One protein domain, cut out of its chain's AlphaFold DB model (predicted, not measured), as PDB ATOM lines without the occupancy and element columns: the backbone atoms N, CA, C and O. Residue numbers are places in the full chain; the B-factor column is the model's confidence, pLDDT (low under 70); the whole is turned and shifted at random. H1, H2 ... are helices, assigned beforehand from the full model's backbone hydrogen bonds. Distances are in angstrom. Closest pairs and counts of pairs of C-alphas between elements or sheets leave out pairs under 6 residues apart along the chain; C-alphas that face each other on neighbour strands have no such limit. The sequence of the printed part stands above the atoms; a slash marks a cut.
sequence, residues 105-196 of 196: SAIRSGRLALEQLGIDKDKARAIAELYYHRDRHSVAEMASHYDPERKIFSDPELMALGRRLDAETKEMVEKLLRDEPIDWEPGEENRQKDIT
ATOM      1  N   SER A 105      10.461 -55.001   5.903       97.44
ATOM      2  CA  SER A 105       9.619 -56.194   5.751       97.44
ATOM      3  C   SER A 105       8.172 -55.833   5.398       97.44
ATOM      4  O   SER A 105       7.536 -56.537   4.604       97.44
ATOM      5  N   ALA A 106       7.647 -54.729   5.935       97.75
ATOM      6  CA  ALA A 106       6.323 -54.217   5.599       97.75
ATOM      7  C   ALA A 106       6.247 -53.737   4.141       97.75
ATOM      8  O   ALA A 106       5.276 -54.065   3.463       97.75
ATOM      9  N   ILE A 107       7.283 -53.074   3.612       97.81
ATOM     10  CA  ILE A 107       7.361 -52.690   2.190       97.81
ATOM     11  C   ILE A 107       7.308 -53.920   1.286       97.81
ATOM     12  O   ILE A 107       6.511 -53.978   0.344       97.81
ATOM     13  N   ARG A 108       8.094 -54.954   1.606       98.00
ATOM     14  CA  ARG A 108       8.041 -56.226   0.873       98.00
ATOM     15  C   ARG A 108       6.644 -56.852   0.931       98.00
ATOM     16  O   ARG A 108       6.174 -57.373  -0.079       98.00
ATOM     17  N   SER A 109       5.993 -56.804   2.092       98.50
ATOM     18  CA  SER A 109       4.650 -57.361   2.290       98.50
ATOM     19  C   SER A 109       3.590 -56.582   1.506       98.50
ATOM     20  O   SER A 109       2.758 -57.192   0.841       98.50
ATOM     21  N   GLY A 110       3.668 -55.249   1.504       98.31
ATOM     22  CA  GLY A 110       2.807 -54.370   0.714       98.31
ATOM     23  C   GLY A 110       2.941 -54.627  -0.784       98.31
ATOM     24  O   GLY A 110       1.932 -54.786  -1.467       98.31
ATOM     25  N   ARG A 111       4.172 -54.788  -1.290       98.44
ATOM     26  CA  ARG A 111       4.411 -55.186  -2.687       98.44
ATOM     27  C   ARG A 111       3.704 -56.499  -3.030       98.44
ATOM     28  O   ARG A 111       2.980 -56.560  -4.017       98.44
ATOM     29  N   LEU A 112       3.888 -57.533  -2.205       98.62
ATOM     30  CA  LEU A 112       3.239 -58.829  -2.418       98.62
ATOM     31  C   LEU A 112       1.710 -58.705  -2.382       98.62
ATOM     32  O   LEU A 112       1.039 -59.320  -3.202       98.62
ATOM     33  N   ALA A 113       1.159 -57.894  -1.478       98.75
ATOM     34  CA  ALA A 113      -0.277 -57.641  -1.421       98.75
ATOM     35  C   ALA A 113      -0.797 -56.978  -2.709       98.75
ATOM     36  O   ALA A 113      -1.809 -57.421  -3.242       98.75
ATOM     37  N   LEU A 114      -0.090 -55.980  -3.250       98.50
ATOM     38  CA  LEU A 114      -0.444 -55.348  -4.529       98.50
ATOM     39  C   LEU A 114      -0.441 -56.355  -5.685       98.50
ATOM     40  O   LEU A 114      -1.380 -56.368  -6.480       98.50
ATOM     41  N   GLU A 115       0.567 -57.231  -5.744       98.50
ATOM     42  CA  GLU A 115       0.625 -58.316  -6.733       98.50
ATOM     43  C   GLU A 115      -0.596 -59.249  -6.613       98.50
ATOM     44  O   GLU A 115      -1.219 -59.592  -7.616       98.50
ATOM     45  N   GLN A 116      -0.988 -59.629  -5.390       98.56
ATOM     46  CA  GLN A 116      -2.173 -60.471  -5.160       98.56
ATOM     47  C   GLN A 116      -3.494 -59.768  -5.506       98.56
ATOM     48  O   GLN A 116      -4.462 -60.428  -5.871       98.56
ATOM     49  N   LEU A 117      -3.535 -58.437  -5.418       98.38
ATOM     50  CA  LEU A 117      -4.684 -57.621  -5.818       98.38
ATOM     51  C   LEU A 117      -4.735 -57.354  -7.334       98.38
ATOM     52  O   LEU A 117      -5.636 -56.657  -7.798       98.38
ATOM     53  N   GLY A 118      -3.809 -57.926  -8.110       98.19
ATOM     54  CA  GLY A 118      -3.822 -57.882  -9.572       98.19
ATOM     55  C   GLY A 118      -2.992 -56.759 -10.194       98.19
ATOM     56  O   GLY A 118      -3.079 -56.554 -11.403       98.19
ATOM     57  N   ILE A 119      -2.180 -56.042  -9.411       98.12
ATOM     58  CA  ILE A 119      -1.183 -55.121  -9.970       98.12
ATOM     59  C   ILE A 119      -0.034 -55.936 -10.569       98.12
ATOM     60  O   ILE A 119       0.457 -56.885  -9.958       98.12
ATOM     61  N   ASP A 120       0.407 -55.552 -11.767       97.94
ATOM     62  CA  ASP A 120       1.570 -56.156 -12.417       97.94
ATOM     63  C   ASP A 120       2.828 -56.107 -11.522       97.94
ATOM     64  O   ASP A 120       3.034 -55.155 -10.767       97.94
ATOM     65  N   LYS A 121       3.691 -57.125 -11.612       97.94
ATOM     66  CA  LYS A 121       4.869 -57.271 -10.741       97.94
ATOM     67  C   LYS A 121       5.865 -56.126 -10.874       97.94
ATOM     68  O   LYS A 121       6.415 -55.680  -9.863       97.94
ATOM     69  N   ASP A 122       6.115 -55.660 -12.093       96.88
ATOM     70  CA  ASP A 122       7.077 -54.588 -12.327       96.88
ATOM     71  C   ASP A 122       6.524 -53.269 -11.782       96.88
ATOM     72  O   ASP A 122       7.244 -52.541 -11.093       96.88
ATOM     73  N   LYS A 123       5.221 -53.030 -11.973       96.88
ATOM     74  CA  LYS A 123       4.507 -51.879 -11.404       96.88
ATOM     75  C   LYS A 123       4.458 -51.919  -9.872       96.88
ATOM     76  O   LYS A 123       4.765 -50.921  -9.225       96.88
ATOM     77  N   ALA A 124       4.145 -53.065  -9.269       98.19
ATOM     78  CA  ALA A 124       4.134 -53.233  -7.814       98.19
ATOM     79  C   ALA A 124       5.523 -52.990  -7.203       98.19
ATOM     80  O   ALA A 124       5.638 -52.346  -6.160       98.19
ATOM     81  N   ARG A 125       6.591 -53.465  -7.863       97.31
ATOM     82  CA  ARG A 125       7.976 -53.183  -7.463       97.31
ATOM     83  C   ARG A 125       8.294 -51.689  -7.540       97.31
ATOM     84  O   ARG A 125       8.829 -51.172  -6.566       97.31
ATOM     85  N   ALA A 126       7.933 -51.012  -8.630       95.94
ATOM     86  CA  ALA A 126       8.154 -49.572  -8.778       95.94
ATOM     87  C   ALA A 126       7.417 -48.758  -7.698       95.94
ATOM     88  O   ALA A 126       7.993 -47.852  -7.102       95.94
ATOM     89  N   ILE A 127       6.170 -49.126  -7.380       97.06
ATOM     90  CA  ILE A 127       5.399 -48.501  -6.294       97.06
ATOM     91  C   ILE A 127       6.075 -48.733  -4.937       97.06
ATOM     92  O   ILE A 127       6.185 -47.800  -4.146       97.06
ATOM     93  N   ALA A 128       6.538 -49.955  -4.659       97.06
ATOM     94  CA  ALA A 128       7.204 -50.278  -3.400       97.06
ATOM     95  C   ALA A 128       8.533 -49.522  -3.228       97.06
ATOM     96  O   ALA A 128       8.817 -49.035  -2.136       97.06
ATOM     97  N   GLU A 129       9.318 -49.395  -4.297       94.69
ATOM     98  CA  GLU A 129      10.571 -48.631  -4.321       94.69
ATOM     99  C   GLU A 129      10.323 -47.132  -4.117       94.69
ATOM    100  O   GLU A 129      10.939 -46.515  -3.245       94.69
ATOM    101  N   LEU A 130       9.350 -46.555  -4.832       95.00
ATOM    102  CA  LEU A 130       8.929 -45.173  -4.612       95.00
ATOM    103  C   LEU A 130       8.498 -44.957  -3.158       95.00
ATOM    104  O   LEU A 130       8.957 -44.017  -2.514       95.00
ATOM    105  N   TYR A 131       7.619 -45.819  -2.637       95.56
ATOM    106  CA  TYR A 131       7.093 -45.685  -1.283       95.56
ATOM    107  C   TYR A 131       8.210 -45.794  -0.240       95.56
ATOM    108  O   TYR A 131       8.237 -45.008   0.701       95.56
ATOM    109  N   TYR A 132       9.162 -46.712  -0.429       94.38
ATOM    110  CA  TYR A 132      10.343 -46.843   0.426       94.38
ATOM    111  C   TYR A 132      11.118 -45.523   0.538       94.38
ATOM    112  O   TYR A 132      11.380 -45.040   1.641       94.38
ATOM    113  N   HIS A 133      11.444 -44.904  -0.599       92.94
ATOM    114  CA  HIS A 133      12.188 -43.647  -0.616       92.94
ATOM    115  C   HIS A 133      11.361 -42.456  -0.118       92.94
ATOM    116  O   HIS A 133      11.896 -41.583   0.573       92.94
ATOM    117  N   ARG A 134      10.064 -42.420  -0.436       94.62
ATOM    118  CA  ARG A 134       9.142 -41.382   0.036       94.62
ATOM    119  C   ARG A 134       8.976 -41.414   1.544       94.62
ATOM    120  O   ARG A 134       9.087 -40.362   2.161       94.62
ATOM    121  N   ASP A 135       8.776 -42.590   2.133       94.56
ATOM    122  CA  ASP A 135       8.619 -42.728   3.581       94.56
ATOM    123  C   ASP A 135       9.876 -42.235   4.312       94.56
ATOM    124  O   ASP A 135       9.761 -41.397   5.199       94.56
ATOM    125  N   ARG A 136      11.075 -42.632   3.857       91.75
ATOM    126  CA  ARG A 136      12.362 -42.144   4.397       91.75
ATOM    127  C   ARG A 136      12.476 -40.623   4.367       91.75
ATOM    128  O   ARG A 136      12.800 -39.997   5.373       91.75
ATOM    129  N   HIS A 137      12.181 -40.021   3.213       91.50
ATOM    130  CA  HIS A 137      12.168 -38.567   3.066       91.50
ATOM    131  C   HIS A 137      11.169 -37.929   4.037       91.50
ATOM    132  O   HIS A 137      11.519 -37.012   4.773       91.50
ATOM    133  N   SER A 138       9.943 -38.447   4.095       93.38
ATOM    134  CA  SER A 138       8.902 -37.931   4.976       93.38
ATOM    135  C   SER A 138       9.270 -38.038   6.455       93.38
ATOM    136  O   SER A 138       9.053 -37.087   7.200       93.38
ATOM    137  N   VAL A 139       9.842 -39.159   6.891       93.62
ATOM    138  CA  VAL A 139      10.251 -39.363   8.284       93.62
ATOM    139  C   VAL A 139      11.406 -38.443   8.657       93.62
ATOM    140  O   VAL A 139      11.354 -37.848   9.730       93.62
ATOM    141  N   ALA A 140      12.401 -38.259   7.789       91.19
ATOM    142  CA  ALA A 140      13.502 -37.328   8.038       91.19
ATOM    143  C   ALA A 140      13.026 -35.864   8.146       91.19
ATOM    144  O   ALA A 140      13.433 -35.138   9.062       91.19
ATOM    145  N   GLU A 141      12.112 -35.446   7.263       92.00
ATOM    146  CA  GLU A 141      11.481 -34.121   7.313       92.00
ATOM    147  C   GLU A 141      10.694 -33.935   8.616       92.00
ATOM    148  O   GLU A 141      10.867 -32.940   9.321       92.00
ATOM    149  N   MET A 142       9.862 -34.915   8.981       93.12
ATOM    150  CA  MET A 142       9.074 -34.866  10.214       93.12
ATOM    151  C   MET A 142       9.954 -34.898  11.470       93.12
ATOM    152  O   MET A 142       9.682 -34.154  12.407       93.12
ATOM    153  N   ALA A 143      11.029 -35.691  11.485       92.56
ATOM    154  CA  ALA A 143      11.981 -35.759  12.595       92.56
ATOM    155  C   ALA A 143      12.658 -34.407  12.855       92.56
ATOM    156  O   ALA A 143      12.881 -34.034  14.005       92.56
ATOM    157  N   SER A 144      12.947 -33.650  11.794       90.44
ATOM    158  CA  SER A 144      13.567 -32.322  11.892       90.44
ATOM    159  C   SER A 144      12.615 -31.245  12.434       90.44
ATOM    160  O   SER A 144      13.080 -30.215  12.915       90.44
ATOM    161  N   HIS A 145      11.302 -31.496  12.403       90.31
ATOM    162  CA  HIS A 145      10.256 -30.608  12.925       90.31
ATOM    163  C   HIS A 145       9.612 -31.129  14.220       90.31
ATOM    164  O   HIS A 145       8.681 -30.516  14.738       90.31
ATOM    165  N   TYR A 146      10.066 -32.271  14.736       90.06
ATOM    166  CA  TYR A 146       9.491 -32.886  15.923       90.06
ATOM    167  C   TYR A 146       9.893 -32.137  17.203       90.06
ATOM    168  O   TYR A 146      11.079 -31.959  17.494       90.06
ATOM    169  N   ASP A 147       8.893 -31.768  18.004       88.50
ATOM    170  CA  ASP A 147       9.054 -31.200  19.342       88.50
ATOM    171  C   ASP A 147       8.489 -32.174  20.395       88.50
ATOM    172  O   ASP A 147       7.277 -32.410  20.405       88.50
ATOM    173  N   PRO A 148       9.316 -32.745  21.294       87.19
ATOM    174  CA  PRO A 148       8.846 -33.681  22.315       87.19
ATOM    175  C   PRO A 148       7.933 -33.042  23.367       87.19
ATOM    176  O   PRO A 148       7.166 -33.758  24.010       87.19
ATOM    177  N   GLU A 149       7.966 -31.716  23.533       86.69
ATOM    178  CA  GLU A 149       7.068 -31.013  24.460       86.69
ATOM    179  C   GLU A 149       5.636 -30.926  23.912       86.69
ATOM    180  O   GLU A 149       4.674 -30.686  24.651       86.69
ATOM    181  N   ARG A 150       5.462 -31.151  22.605       84.88
ATOM    182  CA  ARG A 150       4.164 -31.167  21.938       84.88
ATOM    183  C   ARG A 150       3.717 -32.606  21.713       84.88
ATOM    184  O   ARG A 150       4.452 -33.464  21.233       84.88
ATOM    185  N   LYS A 151       2.445 -32.889  22.002       80.25
ATOM    186  CA  LYS A 151       1.862 -34.187  21.632       80.25
ATOM    187  C   LYS A 151       1.822 -34.288  20.110       80.25
ATOM    188  O   LYS A 151       1.258 -33.413  19.462       80.25
ATOM    189  N   ILE A 152       2.331 -35.388  19.561       75.69
ATOM    190  CA  ILE A 152       2.477 -35.619  18.112       75.69
ATOM    191  C   ILE A 152       1.194 -35.321  17.319       75.69
ATOM    192  O   ILE A 152       1.238 -34.667  16.284       75.69
ATOM    193  N   PHE A 153       0.037 -35.762  17.818       82.25
ATOM    194  CA  PHE A 153      -1.256 -35.548  17.153       82.25
ATOM    195  C   PHE A 153      -1.922 -34.208  17.484       82.25
ATOM    196  O   PHE A 153      -3.032 -33.934  17.035       82.25
ATOM    197  N   SER A 154      -1.279 -33.387  18.306       85.19
ATOM    198  CA  SER A 154      -1.765 -32.073  18.726       85.19
ATOM    199  C   SER A 154      -0.882 -30.933  18.230       85.19
ATOM    200  O   SER A 154      -1.268 -29.785  18.417       85.19
ATOM    201  N   ASP A 155       0.255 -31.226  17.592       90.31
ATOM    202  CA  ASP A 155       1.078 -30.235  16.906       90.31
ATOM    203  C   ASP A 155       0.482 -29.928  15.515       90.31
ATOM    204  O   ASP A 155       0.534 -30.777  14.617       90.31
ATOM    205  N   PRO A 156      -0.102 -28.733  15.297       90.38
ATOM    206  CA  PRO A 156      -0.729 -28.399  14.023       90.38
ATOM    207  C   PRO A 156       0.266 -28.339  12.860       90.38
ATOM    208  O   PRO A 156      -0.112 -28.669  11.733       90.38
ATOM    209  N   GLU A 157       1.512 -27.934  13.121       90.81
ATOM    210  CA  GLU A 157       2.563 -27.773  12.112       90.81
ATOM    211  C   GLU A 157       3.050 -29.144  11.645       90.81
ATOM    212  O   GLU A 157       3.032 -29.430  10.445       90.81
ATOM    213  N   LEU A 158       3.364 -30.037  12.589       91.38
ATOM    214  CA  LEU A 158       3.779 -31.408  12.278       91.38
ATOM    215  C   LEU A 158       2.670 -32.183  11.548       91.38
ATOM    216  O   LEU A 158       2.932 -32.905  10.584       91.38
ATOM    217  N   MET A 159       1.412 -31.997  11.956       92.38
ATOM    218  CA  MET A 159       0.263 -32.624  11.298       92.38
ATOM    219  C   MET A 159       0.012 -32.066   9.891       92.38
ATOM    220  O   MET A 159      -0.382 -32.814   8.993       92.38
ATOM    221  N   ALA A 160       0.208 -30.761   9.676       94.44
ATOM    222  CA  ALA A 160       0.115 -30.162   8.346       94.44
ATOM    223  C   ALA A 160       1.231 -30.670   7.423       94.44
ATOM    224  O   ALA A 160       0.954 -31.008   6.271       94.44
ATOM    225  N   LEU A 161       2.456 -30.791   7.946       94.44
ATOM    226  CA  LEU A 161       3.593 -31.379   7.243       94.44
ATOM    227  C   LEU A 161       3.312 -32.833   6.840       94.44
ATOM    228  O   LEU A 161       3.433 -33.165   5.663       94.44
ATOM    229  N   GLY A 162       2.859 -33.669   7.780       94.31
ATOM    230  CA  GLY A 162       2.504 -35.066   7.511       94.31
ATOM    231  C   GLY A 162       1.446 -35.202   6.414       94.31
ATOM    232  O   GLY A 162       1.667 -35.897   5.426       94.31
ATOM    233  N   ARG A 163       0.340 -34.445   6.506       95.81
ATOM    234  CA  ARG A 163      -0.714 -34.457   5.472       95.81
ATOM    235  C   ARG A 163      -0.204 -34.059   4.089       95.81
ATOM    236  O   ARG A 163      -0.640 -34.636   3.097       95.81
ATOM    237  N   ARG A 164       0.682 -33.063   4.014       96.50
ATOM    238  CA  ARG A 164       1.273 -32.623   2.745       96.50
ATOM    239  C   ARG A 164       2.144 -33.724   2.137       96.50
ATOM    240  O   ARG A 164       1.964 -34.059   0.971       96.50
ATOM    241  N   LEU A 165       3.027 -34.316   2.938       95.50
ATOM    242  CA  LEU A 165       3.916 -35.400   2.515       95.50
ATOM    243  C   LEU A 165       3.144 -36.647   2.052       95.50
ATOM    244  O   LEU A 165       3.511 -37.254   1.042       95.50
ATOM    245  N   ASP A 166       2.064 -37.000   2.752       95.94
ATOM    246  CA  ASP A 166       1.179 -38.106   2.379       95.94
ATOM    247  C   ASP A 166       0.450 -37.824   1.057       95.94
ATOM    248  O   ASP A 166       0.368 -38.700   0.194       95.94
ATOM    249  N   ALA A 167      -0.047 -36.595   0.865       97.44
ATOM    250  CA  ALA A 167      -0.722 -36.187  -0.366       97.44
ATOM    251  C   ALA A 167       0.216 -36.232  -1.585       97.44
ATOM    252  O   ALA A 167      -0.161 -36.786  -2.617       97.44
ATOM    253  N   GLU A 168       1.444 -35.727  -1.447       96.12
ATOM    254  CA  GLU A 168       2.487 -35.811  -2.480       96.12
ATOM    255  C   GLU A 168       2.793 -37.271  -2.853       96.12
ATOM    256  O   GLU A 168       2.825 -37.626  -4.031       96.12
ATOM    257  N   THR A 169       2.983 -38.143  -1.855       96.75
ATOM    258  CA  THR A 169       3.261 -39.570  -2.086       96.75
ATOM    259  C   THR A 169       2.100 -40.246  -2.807       96.75
ATOM    260  O   THR A 169       2.313 -40.992  -3.763       96.75
ATOM    261  N   LYS A 170       0.863 -39.965  -2.382       97.06
ATOM    262  CA  LYS A 170      -0.343 -40.494  -3.021       97.06
ATOM    263  C   LYS A 170      -0.429 -40.074  -4.488       97.06
ATOM    264  O   LYS A 170      -0.666 -40.931  -5.333       97.06
ATOM    265  N   GLU A 171      -0.210 -38.797  -4.792       97.38
ATOM    266  CA  GLU A 171      -0.235 -38.294  -6.170       97.38
ATOM    267  C   GLU A 171       0.791 -39.025  -7.052       97.38
ATOM    268  O   GLU A 171       0.473 -39.437  -8.166       97.38
ATOM    269  N   MET A 172       2.010 -39.244  -6.550       96.81
ATOM    270  CA  MET A 172       3.048 -39.975  -7.285       96.81
ATOM    271  C   MET A 172       2.669 -41.445  -7.514       96.81
ATOM    272  O   MET A 172       2.838 -41.964  -8.616       96.81
ATOM    273  N   VAL A 173       2.104 -42.120  -6.507       96.69
ATOM    274  CA  VAL A 173       1.614 -43.500  -6.667       96.69
ATOM    275  C   VAL A 173       0.482 -43.567  -7.699       96.69
ATOM    276  O   VAL A 173       0.474 -44.471  -8.532       96.69
ATOM    277  N   GLU A 174      -0.444 -42.604  -7.701       96.81
ATOM    278  CA  GLU A 174      -1.503 -42.516  -8.716       96.81
ATOM    279  C   GLU A 174      -0.936 -42.319 -10.129       96.81
ATOM    280  O   GLU A 174      -1.415 -42.961 -11.066       96.81
ATOM    281  N   LYS A 175       0.119 -41.507 -10.285       96.94
ATOM    282  CA  LYS A 175       0.842 -41.358 -11.560       96.94
ATOM    283  C   LYS A 175       1.442 -42.686 -12.030       96.94
ATOM    284  O   LYS A 175       1.183 -43.082 -13.163       96.94
ATOM    285  N   LEU A 176       2.133 -43.435 -11.161       95.44
ATOM    286  CA  LEU A 176       2.658 -44.769 -11.513       95.44
ATOM    287  C   LEU A 176       1.563 -45.749 -11.918       95.44
ATOM    288  O   LEU A 176       1.744 -46.546 -12.838       95.44
ATOM    289  N   LEU A 177       0.417 -45.710 -11.238       95.62
ATOM    290  CA  LEU A 177      -0.710 -46.566 -11.591       95.62
ATOM    291  C   LEU A 177      -1.215 -46.272 -13.011       95.62
ATOM    292  O   LEU A 177      -1.552 -47.222 -13.722       95.62
ATOM    293  N   ARG A 178      -1.194 -44.999 -13.430       96.50
ATOM    294  CA  ARG A 178      -1.545 -44.525 -14.781       96.50
ATOM    295  C   ARG A 178      -0.390 -44.561 -15.793       96.50
ATOM    296  O   ARG A 178      -0.569 -44.070 -16.903       96.50
ATOM    297  N   ASP A 179       0.762 -45.132 -15.430       95.31
ATOM    298  CA  ASP A 179       1.977 -45.168 -16.262       95.31
ATOM    299  C   ASP A 179       2.486 -43.766 -16.668       95.31
ATOM    300  O   ASP A 179       3.118 -43.579 -17.708       95.31
ATOM    301  N   GLU A 180       2.213 -42.763 -15.830       95.44
ATOM    302  CA  GLU A 180       2.700 -41.394 -15.984       95.44
ATOM    303  C   GLU A 180       4.092 -41.236 -15.345       95.44
ATOM    304  O   GLU A 180       4.376 -41.845 -14.307       95.44
ATOM    305  N   PRO A 181       4.972 -40.395 -15.920       90.56
ATOM    306  CA  PRO A 181       6.286 -40.141 -15.346       90.56
ATOM    307  C   PRO A 181       6.175 -39.426 -13.992       90.56
ATOM    308  O   PRO A 181       5.341 -38.537 -13.801       90.56
ATOM    309  N   ILE A 182       7.071 -39.779 -13.068       92.12
ATOM    310  CA  ILE A 182       7.293 -39.036 -11.826       92.12
ATOM    311  C   ILE A 182       8.603 -38.268 -11.953       92.12
ATOM    312  O   ILE A 182       9.644 -38.862 -12.219       92.12
ATOM    313  N   ASP A 183       8.543 -36.967 -11.699       87.69
ATOM    314  CA  ASP A 183       9.715 -36.112 -11.534       87.69
ATOM    315  C   ASP A 183       9.931 -35.853 -10.037       87.69
ATOM    316  O   ASP A 183       9.468 -34.861  -9.471       87.69
ATOM    317  N   TRP A 184      10.510 -36.840  -9.353       88.69
ATOM    318  CA  TRP A 184      10.863 -36.754  -7.939       88.69
ATOM    319  C   TRP A 184      12.117 -37.578  -7.674       88.69
ATOM    320  O   TRP A 184      12.160 -38.773  -7.965       88.69
ATOM    321  N   GLU A 185      13.106 -36.944  -7.054       77.56
ATOM    322  CA  GLU A 185      14.264 -37.618  -6.485       77.56
ATOM    323  C   GLU A 185      14.334 -37.364  -4.973       77.56
ATOM    324  O   GLU A 185      13.947 -36.288  -4.503       77.56
ATOM    325  N   PRO A 186      14.876 -38.309  -4.187       68.00
ATOM    326  CA  PRO A 186      15.222 -38.038  -2.800       68.00
ATOM    327  C   PRO A 186      16.256 -36.903  -2.726       68.00
ATOM    328  O   PRO A 186      17.281 -36.953  -3.409       68.00
ATOM    329  N   GLY A 187      16.024 -35.909  -1.863       64.88
ATOM    330  CA  GLY A 187      17.007 -34.851  -1.599       64.88
ATOM    331  C   GLY A 187      18.357 -35.410  -1.121       64.88
ATOM    332  O   GLY A 187      18.409 -36.450  -0.461       64.88
ATOM    333  N   GLU A 188      19.462 -34.722  -1.437       55.62
ATOM    334  CA  GLU A 188      20.835 -35.194  -1.176       55.62
ATOM    335  C   GLU A 188      21.113 -35.583   0.279       55.62
ATOM    336  O   GLU A 188      21.780 -36.589   0.522       55.62
ATOM    337  N   GLU A 189      20.559 -34.854   1.248       53.59
ATOM    338  CA  GLU A 189      20.734 -35.171   2.671       53.59
ATOM    339  C   GLU A 189      20.125 -36.526   3.065       53.59
ATOM    340  O   GLU A 189      20.677 -37.231   3.911       53.59
ATOM    341  N   ASN A 190      19.038 -36.934   2.402       54.53
ATOM    342  CA  ASN A 190      18.393 -38.233   2.603       54.53
ATOM    343  C   ASN A 190      19.082 -39.364   1.828       54.53
ATOM    344  O   ASN A 190      18.855 -40.535   2.128       54.53
ATOM    345  N   ARG A 191      19.950 -39.035   0.858       54.38
ATOM    346  CA  ARG A 191      20.787 -40.027   0.163       54.38
ATOM    347  C   ARG A 191      21.946 -40.518   1.035       54.38
ATOM    348  O   ARG A 191      22.396 -41.645   0.854       54.38
ATOM    349  N   GLN A 192      22.425 -39.697   1.975       52.97
ATOM    350  CA  GLN A 192      23.561 -40.028   2.850       52.97
ATOM    351  C   GLN A 192      23.157 -40.598   4.217       52.97
ATOM    352  O   GLN A 192      24.001 -41.163   4.910       52.97
ATOM    353  N   LYS A 193      21.887 -40.449   4.613       65.69
ATOM    354  CA  LYS A 193      21.356 -40.898   5.903       65.69
ATOM    355  C   LYS A 193      20.321 -41.995   5.685       65.69
ATOM    356  O   LYS A 193      19.382 -41.831   4.904       65.69
ATOM    357  N   ASP A 194      20.478 -43.115   6.386       75.19
ATOM    358  CA  ASP A 194      19.465 -44.169   6.392       75.19
ATOM    359  C   ASP A 194      18.469 -43.949   7.517       75.19
ATOM    360  O   ASP A 194      18.634 -44.515   8.584       75.19
ATOM    361  N   ILE A 195      17.514 -43.037   7.315       81.50
ATOM    362  CA  ILE A 195      16.433 -42.756   8.266       81.50
ATOM    363  C   ILE A 195      15.154 -43.320   7.664       81.50
ATOM    364  O   ILE A 195      14.560 -42.689   6.787       81.50
ATOM    365  N   THR A 196      14.773 -44.520   8.104       77.06
ATOM    366  CA  THR A 196      13.475 -45.116   7.800       77.06
ATOM    367  C   THR A 196      12.551 -44.896   8.962       77.06
ATOM    368  O   THR A 196      12.713 -45.464  10.058       77.06
TER     369      THR A 196
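Overview. This is residues 105 to 196 of the 196 residues of the protein "K(+)/H(+) antiporter" of Avibacterium paragallinarum (UniProt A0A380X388). Two long helices, H2 and H3, lie side by side as an antiparallel hairpin, and the shorter H1 packs on the first half of H2, so that seen end-on H1 and H3 make the two arms of a V with H2 at its point. After H3 the tail, residues 178 to 196, folds back over H2 on the side away from the opening of that V, with the small helix H4 in it. You have 92 residues here, with four named helices in the order H1, H2, H3, H4 and no named strand: the class is all helix. The whole is elongated, spanning 45 by 27 by 25 A, and only just compact, close to loose, with a radius of gyration of the C-alphas of 14.7 A.

Along the chain. Find C-alpha 105 at (9.619, -56.194, 5.751), where H1 begins; it takes residues 105 to 116 and is 16.6 A long. Go on to C-alpha 121 at (4.869, -57.271, -10.741), and from there H2 runs through residues 121 to 144 over 34.8 A. H3 holds residues 156 to 177 and measures 31.4 A from first to last C-alpha. H4, residues 188 to 192, covers 6.9 A and ends at C-alpha 192, at (23.561, -40.028, 2.850).

Arrangement. Start from H2, the hub, which touches the three other helices. Look first at its residues 121 to 132, with which alone it touches H1; the closest C-alphas, of Arg 111 and Ala 124, are 5.5 A apart. H1 and H2 form a helical hairpin, running opposite ways at a shallow tilt of 34 degrees, only just short of steep. H2 and H3 form a second helical hairpin, opposite ways at a shallow tilt of 15 degrees. They touch, and their closest C-alphas are those of Ser 138 and Leu 165, 6.1 A apart. H2 and H4 only just touch, with 3 pairs of C-alphas within 8 A, and H2 does so with residues 136 to 140 alone; the closest C-alphas are those of His 137 and Asn 190, at 6.3 A. H1 is apart from H3 and from H4, and H3 is apart from H4. Along the backbones of H1, H2, H3 and H4, every O i to N i+4 pair is within hydrogen-bond range.

Size, cuts and confidence. The two C-alphas farthest apart are those of Asp 120 and Glu 149, 45.0 A. The printed part has no cut, and the chain ends at Thr 196. The link from H1 to H2 is tight, that from H2 to H3 is long with 11 residues, and that from H3 to H4 is short with 10. Look to the pLDDT column for confidence: the mean of the printed part is 90.3, and residues 186 to 193 are under 70.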